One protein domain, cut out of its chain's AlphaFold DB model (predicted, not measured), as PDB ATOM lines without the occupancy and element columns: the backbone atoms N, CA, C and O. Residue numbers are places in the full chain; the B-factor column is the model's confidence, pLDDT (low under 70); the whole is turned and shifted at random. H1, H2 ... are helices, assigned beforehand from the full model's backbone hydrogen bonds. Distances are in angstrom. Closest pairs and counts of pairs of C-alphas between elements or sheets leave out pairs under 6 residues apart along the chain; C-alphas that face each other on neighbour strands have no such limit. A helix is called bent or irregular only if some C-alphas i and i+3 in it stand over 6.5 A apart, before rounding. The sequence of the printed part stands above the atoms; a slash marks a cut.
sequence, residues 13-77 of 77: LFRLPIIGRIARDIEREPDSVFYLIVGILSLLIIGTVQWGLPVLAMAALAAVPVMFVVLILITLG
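This is residues 13 to 77 of the 77 residues of an uncharacterized protein of Gemmobacter megaterium (UniProt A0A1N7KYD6). The longest helix, the bent H3, and the long H2 make an open V: they meet near the tight turn between them, and their other ends spread apart with the space between them empty. The short H1 makes a corner with the first end of H2, and residues 60 to 77, most of them in H3, stick out freely as an arm. The printed part has 65 residues with three named helices in the order H1, H2, H3 and no named strand; the class is all helix. The whole is loose, with a radius of gyration of the C-alphas of 14.7 A and spans of 35 by 31 by 20 A.

H3, residues 53 to 76, was assigned as one helix by its hydrogen bonds but is bent, with C-alphas 62 and 65 lying 6.7 A apart. Its arm H3a, residues 53 to 62, begins at C-alpha 53 (-17.319, 12.398, -96.869); its arm H3b, residues 65 to 76, is 16.4 A long and ends at C-alpha 76 (-9.573, -12.799, -74.294). H2, residues 32 to 51, is 28.3 A long. H1, residues 19 to 28, begins at C-alpha 19 (-18.979, 8.058, -69.448).

H3a and H3b stand at a steep tilt of 35.3 degrees, only just steep. H3a and H2 form a helical hairpin and touch, H2 with residues 44 to 48 alone; their closest C-alphas, of Val 55 and Thr 48, are 5.5 A apart. They run opposite ways at a steep tilt of 38 degrees, only just steep. H1 and H2 touch only at the corner, and only just, with 3 pairs of C-alphas within 8 A; the closest, of Ile 26 and Ser 32, are 5.5 A apart. H3b is apart from H1 and H2. In H1, H2, H3a and H3b every O i to N i+4 pair is within hydrogen-bond range.

The two C-alphas farthest apart, of Gln 50 and Gly 77, are 41.1 A apart. The printed part has no cut, and both links are tight. The model's pLDDT is under 70 at residues 13 to 17.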
ATOM      1  N   LEU A  13     -15.467   3.489 -64.422       57.81
ATOM      2  CA  LEU A  13     -16.460   4.084 -65.319       57.81
ATOM      3  C   LEU A  13     -17.284   5.204 -64.661       57.81
ATOM      4  O   LEU A  13     -17.513   6.223 -65.303       57.81
ATOM      5  N   PHE A  14     -17.651   5.095 -63.378       60.44
ATOM      6  CA  PHE A  14     -18.411   6.127 -62.654       60.44
ATOM      7  C   PHE A  14     -17.601   7.389 -62.350       60.44
ATOM      8  O   PHE A  14     -18.191   8.430 -62.047       60.44
ATOM      9  N   ARG A  15     -16.267   7.302 -62.430       66.38
ATOM     10  CA  ARG A  15     -15.345   8.424 -62.214       66.38
ATOM     11  C   ARG A  15     -15.109   9.257 -63.470       66.38
ATOM     12  O   ARG A  15     -14.669  10.397 -63.349       66.38
ATOM     13  N   LEU A  16     -15.406   8.727 -64.658       69.31
ATOM     14  CA  LEU A  16     -15.301   9.512 -65.882       69.31
ATOM     15  C   LEU A  16     -16.484  10.491 -65.958       69.31
ATOM     16  O   LEU A  16     -17.632  10.054 -65.892       69.31
ATOM     17  N   PRO A  17     -16.242  11.804 -66.126       67.81
ATOM     18  CA  PRO A  17     -17.303  12.809 -66.046       67.81
ATOM     19  C   PRO A  17     -18.371  12.631 -67.132       67.81
ATOM     20  O   PRO A  17     -19.541  12.912 -66.888       67.81
ATOM     21  N   ILE A  18     -17.981  12.129 -68.306       71.94
ATOM     22  CA  ILE A  18     -18.886  11.917 -69.442       71.94
ATOM     23  C   ILE A  18     -19.442  10.486 -69.418       71.94
ATOM     24  O   ILE A  18     -20.653  10.299 -69.341       71.94
ATOM     25  N   ILE A  19     -18.568   9.473 -69.396       74.62
ATOM     26  CA  ILE A  19     -18.979   8.058 -69.448       74.62
ATOM     27  C   ILE A  19     -19.745   7.645 -68.183       74.62
ATOM     28  O   ILE A  19     -20.760   6.968 -68.276       74.62
ATOM     29  N   GLY A  20     -19.323   8.109 -67.007       70.31
ATOM     30  CA  GLY A  20     -19.982   7.802 -65.739       70.31
ATOM     31  C   GLY A  20     -21.339   8.470 -65.572       70.31
ATOM     32  O   GLY A  20     -22.168   7.967 -64.818       70.31
ATOM     33  N   ARG A  21     -21.596   9.585 -66.269       75.25
ATOM     34  CA  ARG A  21     -22.932  10.193 -66.304       75.25
ATOM     35  C   ARG A  21     -23.867   9.381 -67.195       75.25
ATOM     36  O   ARG A  21     -24.950   9.035 -66.751       75.25
ATOM     37  N   ILE A  22     -23.395   9.005 -68.385       77.69
ATOM     38  CA  ILE A  22     -24.147   8.157 -69.318       77.69
ATOM     39  C   ILE A  22     -24.466   6.801 -68.672       77.69
ATOM     40  O   ILE A  22     -25.604   6.360 -68.725       77.69
ATOM     41  N   ALA A  23     -23.500   6.176 -67.989       76.06
ATOM     42  CA  ALA A  23     -23.718   4.916 -67.275       76.06
ATOM     43  C   ALA A  23     -24.809   5.036 -66.197       76.06
ATOM     44  O   ALA A  23     -25.696   4.194 -66.127       76.06
ATOM     45  N   ARG A  24     -24.793   6.119 -65.406       77.81
ATOM     46  CA  ARG A  24     -25.834   6.400 -64.402       77.81
ATOM     47  C   ARG A  24     -27.212   6.630 -65.018       77.81
ATOM     48  O   ARG A  24     -28.208   6.226 -64.424       77.81
ATOM     49  N   ASP A  25     -27.271   7.288 -66.171       81.00
ATOM     50  CA  ASP A  25     -28.532   7.549 -66.869       81.00
ATOM     51  C   ASP A  25     -29.109   6.255 -67.469       81.00
ATOM     52  O   ASP A  25     -30.307   6.018 -67.354       81.00
ATOM     53  N   ILE A  26     -28.260   5.375 -68.011       81.38
ATOM     54  CA  ILE A  26     -28.656   4.050 -68.519       81.38
ATOM     55  C   ILE A  26     -29.137   3.131 -67.388       81.38
ATOM     56  O   ILE A  26     -30.114   2.407 -67.557       81.38
ATOM     57  N   GLU A  27     -28.477   3.153 -66.226       81.31
ATOM     58  CA  GLU A  27     -28.907   2.367 -65.060       81.31
ATOM     59  C   GLU A  27     -30.263   2.816 -64.504       81.31
ATOM     60  O   GLU A  27     -31.010   1.997 -63.971       81.31
ATOM     61  N   ARG A  28     -30.588   4.111 -64.611       83.00
ATOM     62  CA  ARG A  28     -31.893   4.643 -64.197       83.00
ATOM     63  C   ARG A  28     -32.999   4.302 -65.185       83.00
ATOM     64  O   ARG A  28     -34.099   3.968 -64.754       83.00
ATOM     65  N   GLU A  29     -32.716   4.420 -66.477       84.12
ATOM     66  CA  GLU A  29     -33.681   4.199 -67.548       84.12
ATOM     67  C   GLU A  29     -32.994   3.462 -68.709       84.12
ATOM     68  O   GLU A  29     -32.296   4.089 -69.511       84.12
ATOM     69  N   PRO A  30     -33.177   2.131 -68.823       83.12
ATOM     70  CA  PRO A  30     -32.505   1.322 -69.843       83.12
ATOM     71  C   PRO A  30     -32.761   1.809 -71.276       83.12
ATOM     72  O   PRO A  30     -31.877   1.722 -72.130       83.12
ATOM     73  N   ASP A  31     -33.936   2.395 -71.525       86.94
ATOM     74  CA  ASP A  31     -34.322   2.938 -72.830       86.94
ATOM     75  C   ASP A  31     -33.477   4.156 -73.251       86.94
ATOM     76  O   ASP A  31     -33.345   4.447 -74.444       86.94
ATOM     77  N   SER A  32     -32.812   4.822 -72.298       86.12
ATOM     78  CA  SER A  32     -31.878   5.932 -72.539       86.12
ATOM     79  C   SER A  32     -30.741   5.557 -73.502       86.12
ATOM     80  O   SER A  32     -30.276   6.391 -74.285       86.12
ATOM     81  N   VAL A  33     -30.344   4.275 -73.541       87.88
ATOM     82  CA  VAL A  33     -29.364   3.754 -74.513       87.88
ATOM     83  C   VAL A  33     -29.820   3.992 -75.950       87.88
ATOM     84  O   VAL A  33     -29.026   4.441 -76.781       87.88
ATOM     85  N   PHE A  34     -31.087   3.709 -76.261       88.88
ATOM     86  CA  PHE A  34     -31.602   3.864 -77.618       88.88
ATOM     87  C   PHE A  34     -31.621   5.334 -78.032       88.88
ATOM     88  O   PHE A  34     -31.221   5.655 -79.152       88.88
ATOM     89  N   TYR A  35     -31.987   6.239 -77.121       89.81
ATOM     90  CA  TYR A  35     -31.925   7.679 -77.375       89.81
ATOM     91  C   TYR A  35     -30.496   8.167 -77.627       89.81
ATOM     92  O   TYR A  35     -30.283   8.977 -78.531       89.81
ATOM     93  N   LEU A  36     -29.504   7.649 -76.894       90.06
ATOM     94  CA  LEU A  36     -28.095   7.974 -77.123       90.06
ATOM     95  C   LEU A  36     -27.632   7.526 -78.515       90.06
ATOM     96  O   LEU A  36     -27.030   8.313 -79.248       90.06
ATOM     97  N   ILE A  37     -27.935   6.282 -78.899       91.81
ATOM     98  CA  ILE A  37     -27.550   5.722 -80.202       91.81
ATOM     99  C   ILE A  37     -28.210   6.510 -81.338       91.81
ATOM    100  O   ILE A  37     -27.527   6.948 -82.266       91.81
ATOM    101  N   VAL A  38     -29.523   6.738 -81.252       95.75
ATOM    102  CA  VAL A  38     -30.278   7.503 -82.253       95.75
ATOM    103  C   VAL A  38     -29.795   8.953 -82.316       95.75
ATOM    104  O   VAL A  38     -29.688   9.514 -83.407       95.75
ATOM    105  N   GLY A  39     -29.445   9.560 -81.181       95.12
ATOM    106  CA  GLY A  39     -28.884  10.909 -81.117       95.12
ATOM    107  C   GLY A  39     -27.529  11.019 -81.818       95.12
ATOM    108  O   GLY A  39     -27.338  11.909 -82.647       95.12
ATOM    109  N   ILE A  40     -26.608  10.084 -81.556       94.31
ATOM    110  CA  ILE A  40     -25.303  10.021 -82.238       94.31
ATOM    111  C   ILE A  40     -25.491   9.798 -83.742       94.31
ATOM    112  O   ILE A  40     -24.862  10.484 -84.548       94.31
ATOM    113  N   LEU A  41     -26.386   8.886 -84.132       96.19
ATOM    114  CA  LEU A  41     -26.701   8.632 -85.536       96.19
ATOM    115  C   LEU A  41     -27.276   9.881 -86.219       96.19
ATOM    116  O   LEU A  41     -26.875  10.219 -87.329       96.19
ATOM    117  N   SER A  42     -28.166  10.605 -85.541       97.19
ATOM    118  CA  SER A  42     -28.747  11.848 -86.056       97.19
ATOM    119  C   SER A  42     -27.681  12.928 -86.255       97.19
ATOM    120  O   SER A  42     -27.649  13.572 -87.302       97.19
ATOM    121  N   LEU A  43     -26.759  13.090 -85.299       95.94
ATOM    122  CA  LEU A  43     -25.617  14.004 -85.431       95.94
ATOM    123  C   LEU A  43     -24.704  13.616 -86.597       95.94
ATOM    124  O   LEU A  43     -24.249  14.492 -87.334       95.94
ATOM    125  N   LEU A  44     -24.469  12.317 -86.795       95.88
ATOM    126  CA  LEU A  44     -23.685  11.815 -87.917       95.88
ATOM    127  C   LEU A  44     -24.354  12.143 -89.256       95.88
ATOM    128  O   LEU A  44     -23.677  12.600 -90.175       95.88
ATOM    129  N   ILE A  45     -25.672  11.949 -89.362       97.38
ATOM    130  CA  ILE A  45     -26.442  12.272 -90.570       97.38
ATOM    131  C   ILE A  45     -26.358  13.771 -90.858       97.38
ATOM    132  O   ILE A  45     -25.984  14.153 -91.964       97.38
ATOM    133  N   ILE A  46     -26.638  14.623 -89.867       97.75
ATOM    134  CA  ILE A  46     -26.590  16.084 -90.032       97.75
ATOM    135  C   ILE A  46     -25.179  16.535 -90.426       97.75
ATOM    136  O   ILE A  46     -25.015  17.316 -91.363       97.75
ATOM    137  N   GLY A  47     -24.144  16.004 -89.770       96.31
ATOM    138  CA  GLY A  47     -22.755  16.291 -90.118       96.31
ATOM    139  C   GLY A  47     -22.405  15.837 -91.537       96.31
ATOM    140  O   GLY A  47     -21.762  16.572 -92.283       96.31
ATOM    141  N   THR A  48     -22.880  14.662 -91.945       97.00
ATOM    142  CA  THR A  48     -22.659  14.130 -93.297       97.00
ATOM    143  C   THR A  48     -23.368  14.972 -94.352       97.00
ATOM    144  O   THR A  48     -22.789  15.238 -95.397       97.00
ATOM    145  N   VAL A  49     -24.584  15.453 -94.093       97.25
ATOM    146  CA  VAL A  49     -25.284  16.362 -95.015       97.25
ATOM    147  C   VAL A  49     -24.548  17.702 -95.132       97.25
ATOM    148  O   VAL A  49     -24.448  18.250 -96.226       97.25
ATOM    149  N   GLN A  50     -23.998  18.215 -94.029       96.38
ATOM    150  CA  GLN A  50     -23.332  19.519 -93.996       96.38
ATOM    151  C   GLN A  50     -21.925  19.513 -94.622       96.38
ATOM    152  O   GLN A  50     -21.528  20.509 -95.227       96.38
ATOM    153  N   TRP A  51     -21.161  18.426 -94.463       95.25
ATOM    154  CA  TRP A  51     -19.738  18.366 -94.838       95.25
ATOM    155  C   TRP A  51     -19.392  17.228 -95.807       95.25
ATOM    156  O   TRP A  51     -18.324  17.249 -96.415       95.25
ATOM    157  N   GLY A  52     -20.265  16.234 -95.968       94.94
ATOM    158  CA  GLY A  52     -20.061  15.082 -96.845       94.94
ATOM    159  C   GLY A  52     -19.113  14.025 -96.272       94.94
ATOM    160  O   GLY A  52     -19.145  13.681 -95.087       94.94
ATOM    161  N   LEU A  53     -18.246  13.503 -97.146       95.81
ATOM    162  CA  LEU A  53     -17.319  12.398 -96.869       95.81
ATOM    163  C   LEU A  53     -16.371  12.603 -95.663       95.81
ATOM    164  O   LEU A  53     -16.125  11.623 -94.960       95.81
ATOM    165  N   PRO A  54     -15.847  13.811 -95.361       97.25
ATOM    166  CA  PRO A  54     -14.950  14.019 -94.223       97.25
ATOM    167  C   PRO A  54     -15.549  13.594 -92.881       97.25
ATOM    168  O   PRO A  54     -14.846  13.019 -92.055       97.25
ATOM    169  N   VAL A  55     -16.848  13.825 -92.663       97.25
ATOM    170  CA  VAL A  55     -17.516  13.432 -91.411       97.25
ATOM    171  C   VAL A  55     -17.595  11.916 -91.292       97.25
ATOM    172  O   VAL A  55     -17.309  11.374 -90.226       97.25
ATOM    173  N   LEU A  56     -17.889  11.223 -92.393       95.56
ATOM    174  CA  LEU A  56     -17.872   9.762 -92.429       95.56
ATOM    175  C   LEU A  56     -16.464   9.209 -92.178       95.56
ATOM    176  O   LEU A  56     -16.313   8.255 -91.418       95.56
ATOM    177  N   ALA A  57     -15.429   9.830 -92.751       97.25
ATOM    178  CA  ALA A  57     -14.040   9.435 -92.519       97.25
ATOM    179  C   ALA A  57     -13.634   9.609 -91.047       97.25
ATOM    180  O   ALA A  57     -13.017   8.714 -90.470       97.25
ATOM    181  N   MET A  58     -14.026  10.717 -90.410       96.56
ATOM    182  CA  MET A  58     -13.762  10.950 -88.984       96.56
ATOM    183  C   MET A  58     -14.558  10.002 -88.084       96.56
ATOM    184  O   MET A  58     -14.023   9.515 -87.089       96.56
ATOM    185  N   ALA A  59     -15.805   9.686 -88.438       95.38
ATOM    186  CA  ALA A  59     -16.602   8.697 -87.718       95.38
ATOM    187  C   ALA A  59     -15.985   7.292 -87.813       95.38
ATOM    188  O   ALA A  59     -15.878   6.596 -86.803       95.38
ATOM    189  N   ALA A  60     -15.504   6.901 -88.997       95.19
ATOM    190  CA  ALA A  60     -14.770   5.652 -89.183       95.19
ATOM    191  C   ALA A  60     -13.471   5.634 -88.361       95.19
ATOM    192  O   ALA A  60     -13.186   4.643 -87.692       95.19
ATOM    193  N   LEU A  61     -12.719   6.742 -88.342       97.38
ATOM    194  CA  LEU A  61     -11.511   6.888 -87.527       97.38
ATOM    195  C   LEU A  61     -11.814   6.743 -86.026       97.38
ATOM    196  O   LEU A  61     -11.088   6.054 -85.313       97.38
ATOM    197  N   ALA A  62     -12.910   7.335 -85.546       94.88
ATOM    198  CA  ALA A  62     -13.354   7.201 -84.161       94.88
ATOM    199  C   ALA A  62     -13.778   5.761 -83.805       94.88
ATOM    200  O   ALA A  62     -13.635   5.350 -82.653       94.88
ATOM    201  N   ALA A  63     -14.252   4.977 -84.778       95.62
ATOM    202  CA  ALA A  63     -14.598   3.568 -84.589       95.62
ATOM    203  C   ALA A  63     -13.369   2.639 -84.513       95.62
ATOM    204  O   ALA A  63     -13.471   1.544 -83.963       95.62
ATOM    205  N   VAL A  64     -12.195   3.058 -85.002       97.38
ATOM    206  CA  VAL A  64     -10.954   2.259 -84.954       97.38
ATOM    207  C   VAL A  64     -10.616   1.758 -83.541       97.38
ATOM    208  O   VAL A  64     -10.485   0.543 -83.374       97.38
ATOM    209  N   PRO A  65     -10.500   2.609 -82.498       96.19
ATOM    210  CA  PRO A  65     -10.218   2.128 -81.145       96.19
ATOM    211  C   PRO A  65     -11.321   1.211 -80.605       96.19
ATOM    212  O   PRO A  65     -11.013   0.265 -79.883       96.19
ATOM    213  N   VAL A  66     -12.585   1.438 -80.980       95.38
ATOM    214  CA  VAL A  66     -13.706   0.564 -80.594       95.38
ATOM    215  C   VAL A  66     -13.495  -0.836 -81.158       95.38
ATOM    216  O   VAL A  66     -13.579  -1.811 -80.417       95.38
ATOM    217  N   MET A  67     -13.142  -0.942 -82.440       96.88
ATOM    218  CA  MET A  67     -12.844  -2.226 -83.072       96.88
ATOM    219  C   MET A  67     -11.636  -2.911 -82.437       96.88
ATOM    220  O   MET A  67     -11.691  -4.113 -82.206       96.88
ATOM    221  N   PHE A  68     -10.575  -2.176 -82.083       97.44
ATOM    222  CA  PHE A  68      -9.450  -2.752 -81.338       97.44
ATOM    223  C   PHE A  68      -9.886  -3.337 -79.994       97.44
ATOM    224  O   PHE A  68      -9.515  -4.463 -79.681       97.44
ATOM    225  N   VAL A  69     -10.696  -2.609 -79.220       96.50
ATOM    226  CA  VAL A  69     -11.237  -3.116 -77.951       96.50
ATOM    227  C   VAL A  69     -12.079  -4.367 -78.188       96.50
ATOM    228  O   VAL A  69     -11.871  -5.362 -77.505       96.50
ATOM    229  N   VAL A  70     -12.974  -4.357 -79.180       96.00
ATOM    230  CA  VAL A  70     -13.794  -5.524 -79.544       96.00
ATOM    231  C   VAL A  70     -12.916  -6.724 -79.898       96.00
ATOM    232  O   VAL A  70     -13.138  -7.812 -79.378       96.00
ATOM    233  N   LEU A  71     -11.888  -6.537 -80.727       96.38
ATOM    234  CA  LEU A  71     -10.961  -7.605 -81.104       96.38
ATOM    235  C   LEU A  71     -10.185  -8.148 -79.900       96.38
ATOM    236  O   LEU A  71     -10.029  -9.360 -79.773       96.38
ATOM    237  N   ILE A  72      -9.730  -7.273 -79.002       96.81
ATOM    238  CA  ILE A  72      -9.054  -7.672 -77.762       96.81
ATOM    239  C   ILE A  72     -10.002  -8.488 -76.882       96.81
ATOM    240  O   ILE A  72      -9.617  -9.559 -76.428       96.81
ATOM    241  N   LEU A  73     -11.239  -8.024 -76.681       96.44
ATOM    242  CA  LEU A  73     -12.248  -8.738 -75.895       96.44
ATOM    243  C   LEU A  73     -12.537 -10.120 -76.484       96.44
ATOM    244  O   LEU A  73     -12.489 -11.106 -75.764       96.44
ATOM    245  N   ILE A  74     -12.729 -10.212 -77.803       95.69
ATOM    246  CA  ILE A  74     -12.930 -11.496 -78.491       95.69
ATOM    247  C   ILE A  74     -11.714 -12.417 -78.318       95.69
ATOM    248  O   ILE A  74     -11.874 -13.625 -78.178       95.69
ATOM    249  N   THR A  75     -10.499 -11.865 -78.319       96.69
ATOM    250  CA  THR A  75      -9.265 -12.649 -78.138       96.69
ATOM    251  C   THR A  75      -9.100 -13.153 -76.700       96.69
ATOM    252  O   THR A  75      -8.464 -14.181 -76.484       96.69
ATOM    253  N   LEU A  76      -9.654 -12.441 -75.713       95.88
ATOM    254  CA  LEU A  76      -9.573 -12.799 -74.294       95.88
ATOM    255  C   LEU A  76     -10.605 -13.861 -73.872       95.88
ATOM    256  O   LEU A  76     -10.360 -14.543 -72.876       95.88
ATOM    257  N   GLY A  77     -11.684 -14.042 -74.642       80.25
ATOM    258  CA  GLY A  77     -12.780 -14.979 -74.346       80.25
ATOM    259  C   GLY A  77     -13.790 -14.424 -73.352       80.25
ATOM    260  O   GLY A  77     -14.425 -15.260 -72.672       80.25
TER     261      GLY A  77